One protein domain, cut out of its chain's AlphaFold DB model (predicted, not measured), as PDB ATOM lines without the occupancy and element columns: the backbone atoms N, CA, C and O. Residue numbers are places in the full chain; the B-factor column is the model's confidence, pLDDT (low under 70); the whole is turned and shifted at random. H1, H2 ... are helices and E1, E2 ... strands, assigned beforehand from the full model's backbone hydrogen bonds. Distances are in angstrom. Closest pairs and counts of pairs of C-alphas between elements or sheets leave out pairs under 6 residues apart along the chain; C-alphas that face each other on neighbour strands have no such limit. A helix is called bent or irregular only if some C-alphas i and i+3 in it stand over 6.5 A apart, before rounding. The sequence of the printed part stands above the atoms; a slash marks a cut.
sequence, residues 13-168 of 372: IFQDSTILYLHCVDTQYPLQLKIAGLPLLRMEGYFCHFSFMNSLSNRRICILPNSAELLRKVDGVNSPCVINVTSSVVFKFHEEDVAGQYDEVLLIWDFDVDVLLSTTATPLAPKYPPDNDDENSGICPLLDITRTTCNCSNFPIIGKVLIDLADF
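Overview. This is residues 13 to 168 of the 372 residues of an uncharacterized protein of Paramuricea clavata (UniProt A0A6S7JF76). Five strands, most of them strongly bent, curl into a small, nearly closed barrel whose two edge strands, E3 and E5, come together, while the short helix H1 packs beside E5. The little helix H2 follows E5 directly beside the first part of E4, and from there a long stretch with no named element, residues 121 to 164, winds outside the barrel to the tiny helix H3, near H1. The printed part has 156 residues with five named strands and three named helices, in the order E1 E2 E3 H1 E4 E5 H2 H3. The sheet's order is E3 - E2 - E1 - E4 - E5, all antiparallel, and the class is mixed, helices and strands. The whole is compact, with a radius of gyration of the C-alphas of 14.8 A and spans of 42 by 39 by 31 A.

Along the chain. Begin at Ile 13 and find C-alpha 19 at (206.948, 217.710, 154.448), where E1 begins. E1, residues 19 to 35, is 26.2 A long and bends by 108 degrees at residue 24. E2, residues 38 to 52, runs 30.5 A, from C-alpha 38 at (204.362, 244.168, 167.258), and bends by 104 degrees at residue 41. E3, residues 60 to 65, spans 16.7 A, and H1, residues 68 to 74, spans 10.4 A. Next come E4, residues 81 to 92, 26.8 A long with a bend of 81 degrees at residue 86, and E5, residues 104 to 114, 27.3 A long with a bend of 67 degrees at residue 110. H2 is residues 115 to 120, and H3, residues 165 to 168, ends at C-alpha 168 at (199.403, 217.019, 182.304).

Arrangement. Start with the sheet, which is strongly twisted and curled like part of a barrel. It is a folded sheet, one sheet bent back on itself into two leaves: E3 and E2 face E4 and E5, with E1 as the hinge. E1, E2 and E3 form a meander, each strand the antiparallel neighbour of the one before. In the hairpin of E1 and E2, look for N 23 and O 49, 2.8 A apart and within hydrogen-bond range. In the hairpin of E2 and E3, N 48 and O 62 are within range at 2.8 A. On the other side of E1, its antiparallel neighbour is E4, where N 22 and O 81 are within range at 2.8 A. The hairpin of E4 and E5 has N 109 and O 87 within range at 2.8 A. Across the fold, the closest C-alphas of the edge strands E3 and E5 are those of Ile 63 and Leu 107, 4.7 A apart. H1 is on the sheet at a height over the sheet of 7.8 A, only just over none of the strands, with 2 of its C-alphas falling on E3 and 2 on E5. Its closest C-alphas to E5 are those of Lys 73 and Val 113, 6.7 A apart. H2 only grazes the sheet; its closest C-alphas to E4 are those of Ser 118 and Cys 81, 4.7 A apart. H3 is not on the sheet, but is close to H1 though not clearly touching it, the C-alphas of Arg 72 and Leu 165 being 7.2 A apart. In the helices' backbones, 2 of 3 O i to N i+4 pairs are within hydrogen-bond range in H1 and 1 of 2 in H2, while H3 is too short for such a pair.

Size, cuts and confidence. The two C-alphas farthest apart are those of Leu 40 and Thr 120, at 43.4 A. The printed part has no cut. Look for the long links between E4 and E5, 11 residues, and between H2 and H3, 44 residues. The mean pLDDT of the printed part is 75.6, and 55 residues are under 70, among them residues 93 to 103, 128 to 138 and 154 to 168.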
ATOM      1  N   ILE A  13     210.786 228.804 152.211       83.38
ATOM      2  CA  ILE A  13     211.551 227.556 152.343       83.38
ATOM      3  C   ILE A  13     210.727 226.291 152.028       83.38
ATOM      4  O   ILE A  13     211.294 225.231 151.777       83.38
ATOM      5  N   PHE A  14     209.396 226.391 152.016       83.50
ATOM      6  CA  PHE A  14     208.483 225.289 151.716       83.50
ATOM      7  C   PHE A  14     207.961 225.276 150.271       83.50
ATOM      8  O   PHE A  14     207.021 224.538 149.985       83.50
ATOM      9  N   GLN A  15     208.554 226.048 149.350       76.25
ATOM     10  CA  GLN A  15     208.137 226.077 147.937       76.25
ATOM     11  C   GLN A  15     208.143 224.689 147.268       76.25
ATOM     12  O   GLN A  15     207.245 224.390 146.483       76.25
ATOM     13  N   ASP A  16     209.121 223.838 147.600       74.56
ATOM     14  CA  ASP A  16     209.294 222.522 146.966       74.56
ATOM     15  C   ASP A  16     208.609 221.373 147.722       74.56
ATOM     16  O   ASP A  16     208.202 220.374 147.128       74.56
ATOM     17  N   SER A  17     208.521 221.472 149.049       83.75
ATOM     18  CA  SER A  17     207.932 220.445 149.907       83.75
ATOM     19  C   SER A  17     207.616 221.022 151.275       83.75
ATOM     20  O   SER A  17     208.505 221.523 151.954       83.75
ATOM     21  N   THR A  18     206.380 220.832 151.722       88.88
ATOM     22  CA  THR A  18     205.892 221.151 153.070       88.88
ATOM     23  C   THR A  18     206.174 220.034 154.084       88.88
ATOM     24  O   THR A  18     205.916 220.189 155.277       88.88
ATOM     25  N   ILE A  19     206.700 218.894 153.623       90.12
ATOM     26  CA  ILE A  19     206.948 217.710 154.448       90.12
ATOM     27  C   ILE A  19     208.282 217.828 155.187       90.12
ATOM     28  O   ILE A  19     209.336 217.994 154.566       90.12
ATOM     29  N   LEU A  20     208.243 217.646 156.508       92.25
ATOM     30  CA  LEU A  20     209.407 217.620 157.393       92.25
ATOM     31  C   LEU A  20     209.423 216.367 158.269       92.25
ATOM     32  O   LEU A  20     208.383 215.796 158.584       92.25
ATOM     33  N   TYR A  21     210.616 215.989 158.726       90.81
ATOM     34  CA  TYR A  21     210.789 215.021 159.806       90.81
ATOM     35  C   TYR A  21     211.061 215.783 161.096       90.81
ATOM     36  O   TYR A  21     212.122 216.390 161.237       90.81
ATOM     37  N   LEU A  22     210.116 215.758 162.025       91.88
ATOM     38  CA  LEU A  22     210.254 216.323 163.358       91.88
ATOM     39  C   LEU A  22     210.908 215.280 164.273       91.88
ATOM     40  O   LEU A  22     210.447 214.146 164.363       91.88
ATOM     41  N   HIS A  23     212.004 215.651 164.931       88.75
ATOM     42  CA  HIS A  23     212.830 214.760 165.761       88.75
ATOM     43  C   HIS A  23     212.695 215.039 167.256       88.75
ATOM     44  O   HIS A  23     212.906 214.146 168.079       88.75
ATOM     45  N   CYS A  24     212.400 216.280 167.629       86.94
ATOM     46  CA  CYS A  24     212.281 216.676 169.024       86.94
ATOM     47  C   CYS A  24     211.476 217.965 169.155       86.94
ATOM     48  O   CYS A  24     211.598 218.842 168.301       86.94
ATOM     49  N   VAL A  25     210.759 218.098 170.269       86.50
ATOM     50  CA  VAL A  25     210.238 219.370 170.776       86.50
ATOM     51  C   VAL A  25     210.782 219.545 172.191       86.50
ATOM     52  O   VAL A  25     210.559 218.694 173.048       86.50
ATOM     53  N   ASP A  26     211.573 220.590 172.423       77.19
ATOM     54  CA  ASP A  26     212.175 220.863 173.728       77.19
ATOM     55  C   ASP A  26     211.203 221.654 174.605       77.19
ATOM     56  O   ASP A  26     211.117 222.879 174.535       77.19
ATOM     57  N   THR A  27     210.453 220.929 175.431       69.75
ATOM     58  CA  THR A  27     209.477 221.505 176.360       69.75
ATOM     59  C   THR A  27     210.084 221.953 177.693       69.75
ATOM     60  O   THR A  27     209.372 222.532 178.513       69.75
ATOM     61  N   GLN A  28     211.382 221.713 177.931       60.88
ATOM     62  CA  GLN A  28     212.039 222.049 179.203       60.88
ATOM     63  C   GLN A  28     212.346 223.544 179.324       60.88
ATOM     64  O   GLN A  28     212.449 224.059 180.437       60.88
ATOM     65  N   TYR A  29     212.461 224.234 178.189       64.06
ATOM     66  CA  TYR A  29     212.847 225.640 178.111       64.06
ATOM     67  C   TYR A  29     211.854 226.419 177.234       64.06
ATOM     68  O   TYR A  29     212.125 226.637 176.051       64.06
ATOM     69  N   PRO A  30     210.686 226.825 177.774       72.50
ATOM     70  CA  PRO A  30     209.778 227.701 177.043       72.50
ATOM     71  C   PRO A  30     210.464 229.044 176.757       72.50
ATOM     72  O   PRO A  30     211.050 229.668 177.642       72.50
ATOM     73  N   LEU A  31     210.382 229.486 175.508       73.75
ATOM     74  CA  LEU A  31     210.899 230.765 175.035       73.75
ATOM     75  C   LEU A  31     209.801 231.813 175.087       73.75
ATOM     76  O   LEU A  31     208.670 231.527 174.705       73.75
ATOM     77  N   GLN A  32     210.157 233.039 175.460       76.12
ATOM     78  CA  GLN A  32     209.307 234.211 175.264       76.12
ATOM     79  C   GLN A  32     209.878 235.059 174.132       76.12
ATOM     80  O   GLN A  32     211.015 235.509 174.209       76.12
ATOM     81  N   LEU A  33     209.085 235.279 173.088       72.19
ATOM     82  CA  LEU A  33     209.495 235.990 171.879       72.19
ATOM     83  C   LEU A  33     208.684 237.273 171.725       72.19
ATOM     84  O   LEU A  33     207.450 237.223 171.787       72.19
ATOM     85  N   LYS A  34     209.346 238.414 171.486       71.06
ATOM     86  CA  LYS A  34     208.663 239.641 171.061       71.06
ATOM     87  C   LYS A  34     208.729 239.777 169.551       71.06
ATOM     88  O   LYS A  34     209.780 239.633 168.932       71.06
ATOM     89  N   ILE A  35     207.594 240.116 168.953       68.56
ATOM     90  CA  ILE A  35     207.515 240.396 167.520       68.56
ATOM     91  C   ILE A  35     208.073 241.788 167.256       68.56
ATOM     92  O   ILE A  35     207.501 242.772 167.714       68.56
ATOM     93  N   ALA A  36     209.153 241.884 166.474       67.00
ATOM     94  CA  ALA A  36     209.807 243.161 166.174       67.00
ATOM     95  C   ALA A  36     208.833 244.222 165.611       67.00
ATOM     96  O   ALA A  36     208.925 245.399 165.944       67.00
ATOM     97  N   GLY A  37     207.848 243.804 164.803       66.88
ATOM     98  CA  GLY A  37     206.790 244.680 164.275       66.88
ATOM     99  C   GLY A  37     205.578 244.892 165.198       66.88
ATOM    100  O   GLY A  37     204.741 245.744 164.911       66.88
ATOM    101  N   LEU A  38     205.461 244.127 166.286       69.50
ATOM    102  CA  LEU A  38     204.362 244.168 167.258       69.50
ATOM    103  C   LEU A  38     204.932 244.006 168.680       69.50
ATOM    104  O   LEU A  38     204.732 242.966 169.305       69.50
ATOM    105  N   PRO A  39     205.618 245.026 169.228       65.25
ATOM    106  CA  PRO A  39     206.376 244.909 170.482       65.25
ATOM    107  C   PRO A  39     205.508 244.618 171.720       65.25
ATOM    108  O   PRO A  39     206.014 244.190 172.755       65.25
ATOM    109  N   LEU A  40     204.194 244.845 171.621       70.75
ATOM    110  CA  LEU A  40     203.219 244.512 172.662       70.75
ATOM    111  C   LEU A  40     202.782 243.041 172.622       70.75
ATOM    112  O   LEU A  40     202.205 242.556 173.594       70.75
ATOM    113  N   LEU A  41     203.034 242.338 171.515       68.12
ATOM    114  CA  LEU A  41     202.709 240.929 171.374       68.12
ATOM    115  C   LEU A  41     203.903 240.090 171.822       68.12
ATOM    116  O   LEU A  41     204.982 240.140 171.227       68.12
ATOM    117  N   ARG A  42     203.678 239.304 172.873       73.12
ATOM    118  CA  ARG A  42     204.602 238.270 173.334       73.12
ATOM    119  C   ARG A  42     204.024 236.916 172.982       73.12
ATOM    120  O   ARG A  42     202.846 236.667 173.233       73.12
ATOM    121  N   MET A  43     204.853 236.062 172.409       77.38
ATOM    122  CA  MET A  43     204.500 234.684 172.115       77.38
ATOM    123  C   MET A  43     205.380 233.757 172.940       77.38
ATOM    124  O   MET A  43     206.587 233.969 173.032       77.38
ATOM    125  N   GLU A  44     204.774 232.723 173.510       83.81
ATOM    126  CA  GLU A  44     205.515 231.613 174.094       83.81
ATOM    127  C   GLU A  44     205.688 230.493 173.072       83.81
ATOM    128  O   GLU A  44     204.769 230.209 172.300       83.81
ATOM    129  N   GLY A  45     206.851 229.847 173.059       85.56
ATOM    130  CA  GLY A  45     207.138 228.759 172.131       85.56
ATOM    131  C   GLY A  45     208.242 227.824 172.601       85.56
ATOM    132  O   GLY A  45     208.879 228.055 173.625       85.56
ATOM    133  N   TYR A  46     208.470 226.768 171.830       85.25
ATOM    134  CA  TYR A  46     209.455 225.729 172.106       85.25
ATOM    135  C   TYR A  46     210.409 225.568 170.932       85.25
ATOM    136  O   TYR A  46     209.981 225.565 169.773       85.25
ATOM    137  N   PHE A  47     211.695 225.368 171.231       85.62
ATOM    138  CA  PHE A  47     212.644 224.941 170.212       85.62
ATOM    139  C   PHE A  47     212.314 223.529 169.749       85.62
ATOM    140  O   PHE A  47     212.077 222.617 170.539       85.62
ATOM    141  N   CYS A  48     212.319 223.355 168.440       88.88
ATOM    142  CA  CYS A  48     212.017 222.101 167.790       88.88
ATOM    143  C   CYS A  48     213.150 221.740 166.847       88.88
ATOM    144  O   CYS A  48     213.746 222.603 166.201       88.88
ATOM    145  N   HIS A  49     213.439 220.446 166.763       90.19
ATOM    146  CA  HIS A  49     214.481 219.935 165.893       90.19
ATOM    147  C   HIS A  49     213.867 219.140 164.763       90.19
ATOM    148  O   HIS A  49     213.172 218.155 165.006       90.19
ATOM    149  N   PHE A  50     214.159 219.531 163.531       91.81
ATOM    150  CA  PHE A  50     213.603 218.901 162.342       91.81
ATOM    151  C   PHE A  50     214.691 218.590 161.303       91.81
ATOM    152  O   PHE A  50     215.846 218.982 161.456       91.81
ATOM    153  N   SER A  51     214.338 217.861 160.249       89.94
ATOM    154  CA  SER A  51     215.154 217.716 159.040       89.94
ATOM    155  C   SER A  51     214.271 217.672 157.797       89.94
ATOM    156  O   SER A  51     213.139 217.187 157.855       89.94
ATOM    157  N   PHE A  52     214.810 218.092 156.655       87.88
ATOM    158  CA  PHE A  52     214.144 217.896 155.369       87.88
ATOM    159  C   PHE A  52     214.252 216.439 154.910       87.88
ATOM    160  O   PHE A  52     215.183 215.718 155.279       87.88
ATOM    161  N   MET A  53     213.319 216.016 154.057       82.44
ATOM    162  CA  MET A  53     213.249 214.647 153.532       82.44
ATOM    163  C   MET A  53     214.538 214.203 152.817       82.44
ATOM    164  O   MET A  53     214.926 213.041 152.890       82.44
ATOM    165  N   ASN A  54     215.229 215.131 152.154       80.69
ATOM    166  CA  ASN A  54     216.476 214.874 151.429       80.69
ATOM    167  C   ASN A  54     217.740 214.929 152.312       80.69
ATOM    168  O   ASN A  54     218.829 214.617 151.837       80.69
ATOM    169  N   SER A  55     217.618 215.324 153.582       82.75
ATOM    170  CA  SER A  55     218.750 215.584 154.478       82.75
ATOM    171  C   SER A  55     218.456 215.134 155.912       82.75
ATOM    172  O   SER A  55     218.704 215.844 156.882       82.75
ATOM    173  N   LEU A  56     217.970 213.898 156.057       81.31
ATOM    174  CA  LEU A  56     217.494 213.325 157.323       81.31
ATOM    175  C   LEU A  56     218.516 213.278 158.465       81.31
ATOM    176  O   LEU A  56     218.113 213.116 159.612       81.31
ATOM    177  N   SER A  57     219.818 213.393 158.195       84.38
ATOM    178  CA  SER A  57     220.864 213.481 159.229       84.38
ATOM    179  C   SER A  57     221.219 214.922 159.620       84.38
ATOM    180  O   SER A  57     221.869 215.123 160.645       84.38
ATOM    181  N   ASN A  58     220.770 215.924 158.858       86.62
ATOM    182  CA  ASN A  58     221.000 217.338 159.147       86.62
ATOM    183  C   ASN A  58     219.853 217.845 160.022       86.62
ATOM    184  O   ASN A  58     218.751 218.106 159.538       86.62
ATOM    185  N   ARG A  59     220.100 217.934 161.330       87.75
ATOM    186  CA  ARG A  59     219.135 218.501 162.274       87.75
ATOM    187  C   ARG A  59     219.158 220.019 162.172       87.75
ATOM    188  O   ARG A  59     220.230 220.611 162.104       87.75
ATOM    189  N   ARG A  60     217.981 220.627 162.172       87.56
ATOM    190  CA  ARG A  60     217.765 222.071 162.099       87.56
ATOM    191  C   ARG A  60     216.837 222.527 163.199       87.56
ATOM    192  O   ARG A  60     216.064 221.722 163.710       87.56
ATOM    193  N   ILE A  61     216.911 223.808 163.520       87.19
ATOM    194  CA  ILE A  61     216.109 224.427 164.568       87.19
ATOM    195  C   ILE A  61     214.934 225.179 163.937       87.19
ATOM    196  O   ILE A  61     215.104 225.930 162.978       87.19
ATOM    197  N   CYS A  62     213.744 224.974 164.491       90.00
ATOM    198  CA  CYS A  62     212.570 225.819 164.288       90.00
ATOM    199  C   CYS A  62     211.874 226.066 165.632       90.00
ATOM    200  O   CYS A  62     212.303 225.557 166.671       90.00
ATOM    201  N   ILE A  63     210.802 226.853 165.611       88.25
ATOM    202  CA  ILE A  63     209.977 227.126 166.786       88.25
ATOM    203  C   ILE A  63     208.549 226.649 166.539       88.25
ATOM    204  O   ILE A  63     207.998 226.847 165.454       88.25
ATOM    205  N   LEU A  64     207.958 226.042 167.568       89.94
ATOM    206  CA  LEU A  64     206.520 225.797 167.666       89.94
ATOM    207  C   LEU A  64     205.917 226.697 168.750       89.94
ATOM    208  O   LEU A  64     206.472 226.751 169.850       89.94
ATOM    209  N   PRO A  65     204.788 227.382 168.496       88.56
ATOM    210  CA  PRO A  65     204.052 228.082 169.538       88.56
ATOM    211  C   PRO A  65     203.656 227.136 170.676       88.56
ATOM    212  O   PRO A  65     203.292 225.980 170.443       88.56
ATOM    213  N   ASN A  66     203.659 227.649 171.906       85.88
ATOM    214  CA  ASN A  66     203.109 226.972 173.076       85.88
ATOM    215  C   ASN A  66     201.573 226.959 172.988       85.88
ATOM    216  O   ASN A  66     200.870 227.727 173.641       85.88
ATOM    217  N   SER A  67     201.054 226.116 172.098       85.31
ATOM    218  CA  SER A  67     199.629 225.921 171.858       85.31
ATOM    219  C   SER A  67     199.258 224.486 172.191       85.31
ATOM    220  O   SER A  67     199.776 223.548 171.586       85.31
ATOM    221  N   ALA A  68     198.307 224.305 173.108       80.88
ATOM    222  CA  ALA A  68     197.806 222.981 173.472       80.88
ATOM    223  C   ALA A  68     197.301 222.188 172.254       80.88
ATOM    224  O   ALA A  68     197.413 220.966 172.226       80.88
ATOM    225  N   GLU A  69     196.763 222.873 171.244       84.62
ATOM    226  CA  GLU A  69     196.336 222.252 169.993       84.62
ATOM    227  C   GLU A  69     197.521 221.673 169.215       84.62
ATOM    228  O   GLU A  69     197.493 220.499 168.858       84.62
ATOM    229  N   LEU A  70     198.587 222.455 169.025       85.38
ATOM    230  CA  LEU A  70     199.780 222.018 168.295       85.38
ATOM    231  C   LEU A  70     200.524 220.907 169.026       85.38
ATOM    232  O   LEU A  70     200.920 219.918 168.412       85.38
ATOM    233  N   LEU A  71     200.679 221.032 170.344       84.50
ATOM    234  CA  LEU A  71     201.372 220.023 171.139       84.50
ATOM    235  C   LEU A  71     200.613 218.690 171.128       84.50
ATOM    236  O   LEU A  71     201.242 217.637 171.058       84.50
ATOM    237  N   ARG A  72     199.271 218.715 171.127       84.31
ATOM    238  CA  ARG A  72     198.442 217.499 171.030       84.31
ATOM    239  C   ARG A  72     198.649 216.739 169.729       84.31
ATOM    240  O   ARG A  72     198.482 215.526 169.722       84.31
ATOM    241  N   LYS A  73     199.014 217.419 168.639       87.88
ATOM    242  CA  LYS A  73     199.272 216.753 167.354       87.88
ATOM    243  C   LYS A  73     200.487 215.827 167.423       87.88
ATOM    244  O   LYS A  73     200.503 214.815 166.733       87.88
ATOM    245  N   VAL A  74     201.479 216.150 168.252       86.06
ATOM    246  CA  VAL A  74     202.749 215.403 168.383       86.06
ATOM    247  C   VAL A  74     202.871 214.639 169.703       86.06
ATOM    248  O   VAL A  74     203.891 213.998 169.965       86.06
ATOM    249  N   ASP A  75     201.825 214.681 170.520       84.62
ATOM    250  CA  ASP A  75     201.726 213.956 171.775       84.62
ATOM    251  C   ASP A  75     201.698 212.437 171.554       84.62
ATOM    252  O   ASP A  75     200.923 211.916 170.751       84.62
ATOM    253  N   GLY A  76     202.586 211.717 172.237       75.56
ATOM    254  CA  GLY A  76     202.764 210.272 172.116       75.56
ATOM    255  C   GLY A  76     203.267 209.803 170.745       75.56
ATOM    256  O   GLY A  76     203.402 208.597 170.525       75.56
ATOM    257  N   VAL A  77     203.552 210.719 169.812       81.62
ATOM    258  CA  VAL A  77     203.976 210.382 168.448       81.62
ATOM    259  C   VAL A  77     205.451 210.034 168.434       81.62
ATOM    260  O   VAL A  77     206.267 210.760 169.000       81.62
ATOM    261  N   ASN A  78     205.806 208.939 167.755       81.12
ATOM    262  CA  ASN A  78     207.191 208.501 167.722       81.12
ATOM    263  C   ASN A  78     208.116 209.496 167.003       81.12
ATOM    264  O   ASN A  78     207.746 210.065 165.982       81.12
ATOM    265  N   SER A  79     209.341 209.640 167.503       83.44
ATOM    266  CA  SER A  79     210.422 210.361 166.842       83.44
ATOM    267  C   SER A  79     211.260 209.415 165.958       83.44
ATOM    268  O   SER A  79     211.644 208.333 166.415       83.44
ATOM    269  N   PRO A  80     211.605 209.815 164.722       86.25
ATOM    270  CA  PRO A  80     211.095 211.003 164.046       86.25
ATOM    271  C   PRO A  80     209.646 210.811 163.580       86.25
ATOM    272  O   PRO A  80     209.291 209.728 163.115       86.25
ATOM    273  N   CYS A  81     208.840 211.872 163.628       88.12
ATOM    274  CA  CYS A  81     207.527 211.890 162.987       88.12
ATOM    275  C   CYS A  81     207.572 212.718 161.710       88.12
ATOM    276  O   CYS A  81     208.328 213.680 161.598       88.12
ATOM    277  N   VAL A  82     206.744 212.345 160.746       89.62
ATOM    278  CA  VAL A  82     206.583 213.092 159.506       89.62
ATOM    279  C   VAL A  82     205.424 214.061 159.682       89.62
ATOM    280  O   VAL A  82     204.319 213.645 160.027       89.62
ATOM    281  N   ILE A  83     205.688 215.347 159.469       93.12
ATOM    282  CA  ILE A  83     204.679 216.405 159.500       93.12
ATOM    283  C   ILE A  83     204.545 217.055 158.128       93.12
ATOM    284  O   ILE A  83     205.529 217.185 157.400       93.12
ATOM    285  N   ASN A  84     203.337 217.488 157.799       91.62
ATOM    286  CA  ASN A  84     203.024 218.330 156.659       91.62
ATOM    287  C   ASN A  84     202.710 219.740 157.171       91.62
ATOM    288  O   ASN A  84     201.700 219.939 157.841       91.62
ATOM    289  N   VAL A  85     203.591 220.701 156.906       92.81
ATOM    290  CA  VAL A  85     203.457 222.075 157.399       92.81
ATOM    291  C   VAL A  85     202.396 222.827 156.603       92.81
ATOM    292  O   VAL A  85     202.592 223.094 155.418       92.81
ATOM    293  N   THR A  86     201.311 223.213 157.273       90.31
ATOM    294  CA  THR A  86     200.179 223.951 156.686       90.31
ATOM    295  C   THR A  86     200.300 225.454 156.902       90.31
ATOM    296  O   THR A  86     199.751 226.240 156.137       90.31
ATOM    297  N   SER A  87     201.014 225.897 157.941       90.12
ATOM    298  CA  SER A  87     201.254 227.321 158.171       90.12
ATOM    299  C   SER A  87     202.594 227.580 158.841       90.12
ATOM    300  O   SER A  87     202.964 226.957 159.837       90.12
ATOM    301  N   SER A  88     203.337 228.531 158.290       91.62
ATOM    302  CA  SER A  88     204.663 228.918 158.751       91.62
ATOM    303  C   SER A  88     205.033 230.340 158.340       91.62
ATOM    304  O   SER A  88     204.481 230.920 157.404       91.62
ATOM    305  N   VAL A  89     206.010 230.905 159.042       87.75
ATOM    306  CA  VAL A  89     206.589 232.208 158.724       87.75
ATOM    307  C   VAL A  89     208.047 232.251 159.168       87.75
ATOM    308  O   VAL A  89     208.428 231.616 160.151       87.75
ATOM    309  N   VAL A  90     208.872 233.000 158.438       86.62
ATOM    310  CA  VAL A  90     210.227 233.336 158.885       86.62
ATOM    311  C   VAL A  90     210.142 234.569 159.766       86.62
ATOM    312  O   VAL A  90     209.608 235.604 159.366       86.62
ATOM    313  N   PHE A  91     210.645 234.440 160.981       76.06
ATOM    314  CA  PHE A  91     210.530 235.443 162.017       76.06
ATOM    315  C   PHE A  91     211.898 236.024 162.367       76.06
ATOM    316  O   PHE A  91     212.845 235.274 162.581       76.06
ATOM    317  N   LYS A  92     211.981 237.357 162.464       75.62
ATOM    318  CA  LYS A  92     213.166 238.081 162.945       75.62
ATOM    319  C   LYS A  92     213.046 238.353 164.432       75.62
ATOM    320  O   LYS A  92     212.063 238.968 164.854       75.62
ATOM    321  N   PHE A  93     214.042 237.932 165.202       67.69
ATOM    322  CA  PHE A  93     214.083 238.241 166.626       67.69
ATOM    323  C   PHE A  93     214.374 239.718 166.867       67.69
ATOM    324  O   PHE A  93     215.016 240.392 166.060       67.69
ATOM    325  N   HIS A  94     213.915 240.214 168.013       64.38
ATOM    326  CA  HIS A  94     214.485 241.426 168.580       64.38
ATOM    327  C   HIS A  94     215.875 241.090 169.140       64.38
ATOM    328  O   HIS A  94     216.036 240.045 169.770       64.38
ATOM    329  N   GLU A  95     216.856 241.980 168.963       59.50
ATOM    330  CA  GLU A  95     218.276 241.772 169.330       59.50
ATOM    331  C   GLU A  95     218.506 241.382 170.809       59.50
ATOM    332  O   GLU A  95     219.572 240.893 171.169       59.50
ATOM    333  N   GLU A  96     217.501 241.573 171.668       60.00
ATOM    334  CA  GLU A  96     217.554 241.341 173.116       60.00
ATOM    335  C   GLU A  96     216.891 240.023 173.569       60.00
ATOM    336  O   GLU A  96     217.067 239.624 174.718       60.00
ATOM    337  N   ASP A  97     216.102 239.355 172.715       55.53
ATOM    338  CA  ASP A  97     215.215 238.249 173.135       55.53
ATOM    339  C   ASP A  97     215.864 236.856 173.049       55.53
ATOM    340  O   ASP A  97     215.423 235.909 173.699       55.53
ATOM    341  N   VAL A  98     216.930 236.714 172.265       53.62
ATOM    342  CA  VAL A  98     217.749 235.499 172.193       53.62
ATOM    343  C   VAL A  98     219.186 235.950 172.364       53.62
ATOM    344  O   VAL A  98     219.559 236.955 171.773       53.62
ATOM    345  N   ALA A  99     219.987 235.251 173.170       44.69
ATOM    346  CA  ALA A  99     221.372 235.608 173.487       44.69
ATOM    347  C   ALA A  99     222.307 235.607 172.248       44.69
ATOM    348  O   ALA A  99     223.169 234.742 172.110       44.69
ATOM    349  N   GLY A 100     222.109 236.553 171.326       49.00
ATOM    350  CA  GLY A 100     222.924 236.852 170.150       49.00
ATOM    351  C   GLY A 100     223.121 235.721 169.139       49.00
ATOM    352  O   GLY A 100     224.046 235.814 168.338       49.00
ATOM    353  N   GLN A 101     222.345 234.631 169.192       56.75
ATOM    354  CA  GLN A 101     222.701 233.409 168.460       56.75
ATOM    355  C   GLN A 101     221.978 233.227 167.114       56.75
ATOM    356  O   GLN A 101     222.498 232.502 166.266       56.75
ATOM    357  N   TYR A 102     220.827 233.876 166.892       65.62
ATOM    358  CA  TYR A 102     220.019 233.716 165.675       65.62
ATOM    359  C   TYR A 102     219.354 235.039 165.268       65.62
ATOM    360  O   TYR A 102     218.692 235.661 166.095       65.62
ATOM    361  N   ASP A 103     219.488 235.433 163.998       66.56
ATOM    362  CA  ASP A 103     218.866 236.654 163.450       66.56
ATOM    363  C   ASP A 103     217.442 236.389 162.931       66.56
ATOM    364  O   ASP A 103     216.528 237.205 163.082       66.56
ATOM    365  N   GLU A 104     217.245 235.212 162.338       77.81
ATOM    366  CA  GLU A 104     215.988 234.727 161.779       77.81
ATOM    367  C   GLU A 104     215.745 233.281 162.226       77.81
ATOM    368  O   GLU A 104     216.678 232.496 162.399       77.81
ATOM    369  N   VAL A 105     214.479 232.909 162.411       80.56
ATOM    370  CA  VAL A 105     214.089 231.519 162.656       80.56
ATOM    371  C   VAL A 105     212.795 231.183 161.942       80.56
ATOM    372  O   VAL A 105     211.887 232.009 161.815       80.56
ATOM    373  N   LEU A 106     212.682 229.933 161.514       88.94
ATOM    374  CA  LEU A 106     211.416 229.388 161.067       88.94
ATOM    375  C   LEU A 106     210.475 229.145 162.248       88.94
ATOM    376  O   LEU A 106     210.795 228.408 163.183       88.94
ATOM    377  N   LEU A 107     209.273 229.691 162.139       88.88
ATOM    378  CA  LEU A 107     208.183 229.473 163.067       88.88
ATOM    379  C   LEU A 107     207.052 228.738 162.350       88.88
ATOM    380  O   LEU A 107     206.541 229.200 161.328       88.88
ATOM    381  N   ILE A 108     206.694 227.566 162.866       92.44
ATOM    382  CA  ILE A 108     205.637 226.716 162.318       92.44
ATOM    383  C   ILE A 108     204.389 226.925 163.175       92.44
ATOM    384  O   ILE A 108     204.375 226.572 164.352       92.44
ATOM    385  N   TRP A 109     203.355 227.525 162.588       88.88
ATOM    386  CA  TRP A 109     202.109 227.853 163.285       88.88
ATOM    387  C   TRP A 109     201.067 226.756 163.207       88.88
ATOM    388  O   TRP A 109     200.202 226.699 164.076       88.88
ATOM    389  N   ASP A 110     201.136 225.919 162.173       91.44
ATOM    390  CA  ASP A 110     200.258 224.773 162.037       91.44
ATOM    391  C   ASP A 110     200.852 223.697 161.118       91.44
ATOM    392  O   ASP A 110     201.678 223.976 160.239       91.44
ATOM    393  N   PHE A 111     200.463 222.449 161.367       93.69
ATOM    394  CA  PHE A 111     200.884 221.275 160.608       93.69
ATOM    395  C   PHE A 111     199.958 220.080 160.867       93.69
ATOM    396  O   PHE A 111     199.274 220.019 161.886       93.69
ATOM    397  N   ASP A 112     200.017 219.080 159.993       91.31
ATOM    398  CA  ASP A 112     199.385 217.774 160.183       91.31
ATOM    399  C   ASP A 112     200.433 216.671 160.337       91.31
ATOM    400  O   ASP A 112     201.479 216.707 159.694       91.31
ATOM    401  N   VAL A 113     200.162 215.664 161.170       89.25
ATOM    402  CA  VAL A 113     201.039 214.490 161.303       89.25
ATOM    403  C   VAL A 113     200.640 213.427 160.285       89.25
ATOM    404  O   VAL A 113     199.520 212.914 160.309       89.25
ATOM    405  N   ASP A 114     201.580 213.032 159.426       84.81
ATOM    406  CA  ASP A 114     201.394 211.891 158.535       84.81
ATOM    407  C   ASP A 114     201.682 210.597 159.303       84.81
ATOM    408  O   ASP A 114     202.830 210.176 159.477       84.81
ATOM    409  N   VAL A 115     200.618 209.962 159.797       75.06
ATOM    410  CA  VAL A 115     200.706 208.744 160.615       75.06
ATOM    411  C   VAL A 115     201.358 207.596 159.842       75.06
ATOM    412  O   VAL A 115     202.174 206.862 160.401       75.06
ATOM    413  N   LEU A 116     201.037 207.436 158.556       71.75
ATOM    414  CA  LEU A 116     201.541 206.319 157.760       71.75
ATOM    415  C   LEU A 116     203.049 206.456 157.544       71.75
ATOM    416  O   LEU A 116     203.801 205.525 157.842       71.75
ATOM    417  N   LEU A 117     203.503 207.627 157.099       73.75
ATOM    418  CA  LEU A 117     204.925 207.886 156.900       73.75
ATOM    419  C   LEU A 117     205.687 207.833 158.228       73.75
ATOM    420  O   LEU A 117     206.750 207.215 158.282       73.75
ATOM    421  N   SER A 118     205.106 208.350 159.314       73.69
ATOM    422  CA  SER A 118     205.702 208.298 160.657       73.69
ATOM    423  C   SER A 118     205.925 206.869 161.160       73.69
ATOM    424  O   SER A 118     206.962 206.586 161.751       73.69
ATOM    425  N   THR A 119     205.009 205.926 160.895       65.94
ATOM    426  CA  THR A 119     205.189 204.521 161.332       65.94
ATOM    427  C   THR A 119     206.351 203.804 160.647       65.94
ATOM    428  O   THR A 119     206.888 202.838 161.189       65.94
ATOM    429  N   THR A 120     206.745 204.272 159.463       67.81
ATOM    430  CA  THR A 120     207.851 203.707 158.673       67.81
ATOM    431  C   THR A 120     209.124 204.549 158.743       67.81
ATOM    432  O   THR A 120     210.169 204.143 158.227       67.81
ATOM    433  N   ALA A 121     209.058 205.713 159.396       67.19
ATOM    434  CA  ALA A 121     210.170 206.631 159.531       67.19
ATOM    435  C   ALA A 121     211.274 205.979 160.369       67.19
ATOM    436  O   ALA A 121     211.121 205.707 161.560       67.19
ATOM    437  N   THR A 122     212.401 205.692 159.722       68.50
ATOM    438  CA  THR A 122     213.547 205.100 160.406       68.50
ATOM    439  C   THR A 122     214.397 206.214 161.018       68.50
ATOM    440  O   THR A 122     214.807 207.123 160.291       68.50
ATOM    441  N   PRO A 123     214.699 206.157 162.326       68.81
ATOM    442  CA  PRO A 123     215.586 207.118 162.959       68.81
ATOM    443  C   PRO A 123     216.985 207.026 162.332       68.81
ATOM    444  O   PRO A 123     217.616 205.971 162.370       68.81
ATOM    445  N   LEU A 124     217.479 208.125 161.758       76.19
ATOM    446  CA  LEU A 124     218.851 208.227 161.256       76.19
ATOM    447  C   LEU A 124     219.713 209.022 162.227       76.19
ATOM    448  O   LEU A 124     219.284 210.070 162.716       76.19
ATOM    449  N   ALA A 125     220.936 208.547 162.463       80.50
ATOM    450  CA  ALA A 125     221.889 209.251 163.309       80.50
ATOM    451  C   ALA A 125     222.159 210.663 162.746       80.50
ATOM    452  O   ALA A 125     222.319 210.816 161.524       80.50
ATOM    453  N   PRO A 126     222.185 211.696 163.603       82.62
ATOM    454  CA  PRO A 126     222.555 213.033 163.173       82.62
ATOM    455  C   PRO A 126     224.035 213.093 162.791       82.62
ATOM    456  O   PRO A 126     224.862 212.357 163.331       82.62
ATOM    457  N   LYS A 127     224.371 213.971 161.842       79.50
ATOM    458  CA  LYS A 127     225.765 214.217 161.453       79.50
ATOM    459  C   LYS A 127     226.500 215.046 162.507       79.50
ATOM    460  O   LYS A 127     225.923 215.957 163.098       79.50
ATOM    461  N   TYR A 128     227.792 214.759 162.668       67.69
ATOM    462  CA  TYR A 128     228.720 215.549 163.473       67.69
ATOM    463  C   TYR A 128     230.080 215.697 162.772       67.69
ATOM    464  O   TYR A 128     230.634 214.668 162.367       67.69
ATOM    465  N   PRO A 129     230.667 216.909 162.690       61.12
ATOM    466  CA  PRO A 129     230.056 218.237 162.877       61.12
ATOM    467  C   PRO A 129     229.126 218.622 161.699       61.12
ATOM    468  O   PRO A 129     229.138 217.938 160.673       61.12
ATOM    469  N   PRO A 130     228.291 219.671 161.829       63.00
ATOM    470  CA  PRO A 130     227.467 220.159 160.721       63.00
ATOM    471  C   PRO A 130     228.330 220.680 159.556       63.00
ATOM    472  O   PRO A 130     229.320 221.377 159.777       63.00
ATOM    473  N   ASP A 131     227.957 220.344 158.315       60.62
ATOM    474  CA  ASP A 131     228.571 220.917 157.108       60.62
ATOM    475  C   ASP A 131     228.199 222.412 157.026       60.62
ATOM    476  O   ASP A 131     227.017 222.750 157.011       60.62
ATOM    477  N   ASN A 132     229.187 223.313 156.978       59.53
ATOM    478  CA  ASN A 132     228.964 224.772 156.998       59.53
ATOM    479  C   ASN A 132     228.443 225.357 155.666       59.53
ATOM    480  O   ASN A 132     228.103 226.537 155.617       59.53
ATOM    481  N   ASP A 133     228.362 224.555 154.601       56.91
ATOM    482  CA  ASP A 133     228.045 225.005 153.237       56.91
ATOM    483  C   ASP A 133     226.540 224.887 152.904       56.91
ATOM    484  O   ASP A 133     226.166 224.373 151.850       56.91
ATOM    485  N   ASP A 134     225.653 225.323 153.807       65.56
ATOM    486  CA  ASP A 134     224.199 225.191 153.636       65.56
ATOM    487  C   ASP A 134     223.497 226.555 153.511       65.56
ATOM    488  O   ASP A 134     223.478 227.350 154.454       65.56
ATOM    489  N   GLU A 135     222.882 226.808 152.349       59.94
ATOM    490  CA  GLU A 135     222.191 228.065 152.012       59.94
ATOM    491  C   GLU A 135     221.054 228.416 152.991       59.94
ATOM    492  O   GLU A 135     220.757 229.590 153.197       59.94
ATOM    493  N   ASN A 136     220.460 227.422 153.665       62.47
ATOM    494  CA  ASN A 136     219.355 227.623 154.607       62.47
ATOM    495  C   ASN A 136     219.808 227.799 156.066       62.47
ATOM    496  O   ASN A 136     218.964 227.885 156.961       62.47
ATOM    497  N   SER A 137     221.119 227.847 156.332       61.84
ATOM    498  CA  SER A 137     221.677 227.996 157.685       61.84
ATOM    499  C   SER A 137     221.235 229.295 158.385       61.84
ATOM    500  O   SER A 137     221.123 229.320 159.606       61.84
ATOM    501  N   GLY A 138     220.910 230.353 157.631       67.25
ATOM    502  CA  GLY A 138     220.425 231.616 158.202       67.25
ATOM    503  C   GLY A 138     219.006 231.547 158.787       67.25
ATOM    504  O   GLY A 138     218.767 232.092 159.856       67.25
ATOM    505  N   ILE A 139     218.079 230.853 158.112       74.75
ATOM    506  CA  ILE A 139     216.645 230.794 158.477       74.75
ATOM    507  C   ILE A 139     216.329 229.569 159.349       74.75
ATOM    508  O   ILE A 139     215.467 229.603 160.228       74.75
ATOM    509  N   CYS A 140     216.981 228.443 159.062       79.88
ATOM    510  CA  CYS A 140     216.814 227.169 159.757       79.88
ATOM    511  C   CYS A 140     218.201 226.650 160.143       79.88
ATOM    512  O   CYS A 140     218.730 225.745 159.474       79.88
ATOM    513  N   PRO A 141     218.804 227.243 161.188       80.19
ATOM    514  CA  PRO A 141     220.185 226.978 161.547       80.19
ATOM    515  C   PRO A 141     220.389 225.504 161.862       80.19
ATOM    516  O   PRO A 141     219.517 224.833 162.432       80.19
ATOM    517  N   LEU A 142     221.554 224.996 161.459       83.94
ATOM    518  CA  LEU A 142     221.959 223.636 161.779       83.94
ATOM    519  C   LEU A 142     222.096 223.494 163.296       83.94
ATOM    520  O   LEU A 142     222.675 224.337 163.981       83.94
ATOM    521  N   LEU A 143     221.547 222.403 163.816       82.06
ATOM    522  CA  LEU A 143     221.637 222.062 165.222       82.06
ATOM    523  C   LEU A 143     223.055 221.589 165.538       82.06
ATOM    524  O   LEU A 143     223.500 220.549 165.046       82.06
ATOM    525  N   ASP A 144     223.718 222.296 166.443       77.25
ATOM    526  CA  ASP A 144     224.912 221.779 167.094       77.25
ATOM    527  C   ASP A 144     224.513 220.740 168.150       77.25
ATOM    528  O   ASP A 144     224.129 221.056 169.282       77.25
ATOM    529  N   ILE A 145     224.593 219.465 167.769       74.00
ATOM    530  CA  ILE A 145     224.224 218.356 168.650       74.00
ATOM    531  C   ILE A 145     225.126 218.245 169.889       74.00
ATOM    532  O   ILE A 145     224.706 217.630 170.862       74.00
ATOM    533  N   THR A 146     226.319 218.852 169.915       70.19
ATOM    534  CA  THR A 146     227.169 218.831 171.125       70.19
ATOM    535  C   THR A 146     226.729 219.807 172.195       70.19
ATOM    536  O   THR A 146     227.107 219.664 173.355       70.19
ATOM    537  N   ARG A 147     225.904 220.784 171.822       67.56
ATOM    538  CA  ARG A 147     225.428 221.835 172.721       67.56
ATOM    539  C   ARG A 147     223.999 221.609 173.194       67.56
ATOM    540  O   ARG A 147     223.467 222.435 173.927       67.56
ATOM    541  N   THR A 148     223.373 220.499 172.802       66.12
ATOM    542  CA  THR A 148     221.998 220.166 173.189       66.12
ATOM    543  C   THR A 148     221.928 218.835 173.917       66.12
ATOM    544  O   THR A 148     222.806 217.986 173.789       66.12
ATOM    545  N   THR A 149     220.874 218.628 174.707       67.19
ATOM    546  CA  THR A 149     220.697 217.394 175.497       67.19
ATOM    547  C   THR A 149     219.349 216.720 175.246       67.19
ATOM    548  O   THR A 149     218.730 216.152 176.139       67.19
ATOM    549  N   CYS A 150     218.905 216.784 173.992       72.69
ATOM    550  CA  CYS A 150     217.602 216.324 173.525       72.69
ATOM    551  C   CYS A 150     217.686 214.967 172.791       72.69
ATOM    552  O   CYS A 150     218.755 214.355 172.718       72.69
ATOM    553  N   ASN A 151     216.580 214.515 172.187       69.94
ATOM    554  CA  ASN A 151     216.525 213.277 171.385       69.94
ATOM    555  C   ASN A 151     217.547 213.255 170.234       69.94
ATOM    556  O   ASN A 151     217.956 212.189 169.781       69.94
ATOM    557  N   CYS A 152     217.970 214.430 169.753       75.81
ATOM    558  CA  CYS A 152     218.954 214.528 168.679       75.81
ATOM    559  C   CYS A 152     220.374 214.211 169.167       75.81
ATOM    560  O   CYS A 152     221.084 213.478 168.493       75.81
ATOM    561  N   SER A 153     220.804 214.708 170.327       72.88
ATOM    562  CA  SER A 153     222.165 214.456 170.825       72.88
ATOM    563  C   SER A 153     222.309 213.119 171.548       72.88
ATOM    564  O   SER A 153     223.380 212.523 171.538       72.88
ATOM    565  N   ASN A 154     221.210 212.604 172.098       67.50
ATOM    566  CA  ASN A 154     221.159 211.313 172.781       67.50
ATOM    567  C   ASN A 154     220.607 210.191 171.891       67.50
ATOM    568  O   ASN A 154     220.022 209.230 172.388       67.50
ATOM    569  N   PHE A 155     220.755 210.303 170.571       64.56
ATOM    570  CA  PHE A 155     220.352 209.261 169.631       64.56
ATOM    571  C   PHE A 155     221.188 207.981 169.829       64.56
ATOM    572  O   PHE A 155     222.414 208.085 169.900       64.56
ATOM    573  N   PRO A 156     220.609 206.760 169.830       52.97
ATOM    574  CA  PRO A 156     219.190 206.364 169.855       52.97
ATOM    575  C   PRO A 156     218.686 206.052 171.285       52.97
ATOM    576  O   PRO A 156     217.748 205.278 171.480       52.97
ATOM    577  N   ILE A 157     219.389 206.578 172.285       53.03
ATOM    578  CA  ILE A 157     219.349 206.207 173.701       53.03
ATOM    579  C   ILE A 157     218.138 206.838 174.412       53.03
ATOM    580  O   ILE A 157     217.576 206.225 175.319       53.03
ATOM    581  N   ILE A 158     217.695 208.029 173.986       48.19
ATOM    582  CA  ILE A 158     216.575 208.778 174.583       48.19
ATOM    583  C   ILE A 158     215.479 209.067 173.544       48.19
ATOM    584  O   ILE A 158     215.775 209.437 172.412       48.19
ATOM    585  N   GLY A 159     214.211 208.961 173.974       56.84
ATOM    586  CA  GLY A 159     213.088 209.676 173.360       56.84
ATOM    587  C   GLY A 159     212.531 209.056 172.087       56.84
ATOM    588  O   GLY A 159     212.662 209.604 170.995       56.84
ATOM    589  N   LYS A 160     211.822 207.932 172.245       63.38
ATOM    590  CA  LYS A 160     211.029 207.369 171.150       63.38
ATOM    591  C   LYS A 160     209.828 208.218 170.774       63.38
ATOM    592  O   LYS A 160     209.343 207.966 169.690       63.38
ATOM    593  N   VAL A 161     209.383 209.171 171.595       64.94
ATOM    594  CA  VAL A 161     208.232 210.050 171.320       64.94
ATOM    595  C   VAL A 161     208.624 211.530 171.361       64.94
ATOM    596  O   VAL A 161     209.607 211.888 172.012       64.94
ATOM    597  N   LEU A 162     207.896 212.373 170.626       64.25
ATOM    598  CA  LEU A 162     208.189 213.798 170.456       64.25
ATOM    599  C   LEU A 162     207.778 214.653 171.651       64.25
ATOM    600  O   LEU A 162     208.568 215.486 172.084       64.25
ATOM    601  N   ILE A 163     206.570 214.432 172.170       62.75
ATOM    602  CA  ILE A 163     206.018 215.046 173.384       62.75
ATOM    603  C   ILE A 163     205.206 213.968 174.111       62.75
ATOM    604  O   ILE A 163     204.664 213.079 173.463       62.75
ATOM    605  N   ASP A 164     205.137 214.021 175.440       60.78
ATOM    606  CA  ASP A 164     204.194 213.234 176.245       60.78
ATOM    607  C   ASP A 164     203.381 214.201 177.123       60.78
ATOM    608  O   ASP A 164     203.818 214.617 178.197       60.78
ATOM    609  N   LEU A 165     202.209 214.619 176.640       53.31
ATOM    610  CA  LEU A 165     201.270 215.475 177.364       53.31
ATOM    611  C   LEU A 165     200.515 214.712 178.454       53.31
ATOM    612  O   LEU A 165     199.809 215.348 179.237       53.31
ATOM    613  N   ALA A 166     200.663 213.386 178.576       42.47
ATOM    614  CA  ALA A 166     200.125 212.648 179.721       42.47
ATOM    615  C   ALA A 166     200.813 213.041 181.047       42.47
ATOM    616  O   ALA A 166     200.301 212.730 182.122       42.47
ATOM    617  N   ASP A 167     201.904 213.815 180.991       41.03
ATOM    618  CA  ASP A 167     202.436 214.577 182.127       41.03
ATOM    619  C   ASP A 167     201.480 215.682 182.641       41.03
ATOM    620  O   ASP A 167     201.732 216.242 183.708       41.03
ATOM    621  N   PHE A 168     200.358 215.960 181.952       41.47
ATOM    622  CA  PHE A 168     199.403 217.019 182.304       41.47
ATOM    623  C   PHE A 168     198.015 216.575 182.820       41.47
ATOM    624  O   PHE A 168     197.309 217.438 183.332       41.47
TER     625      PHE A 168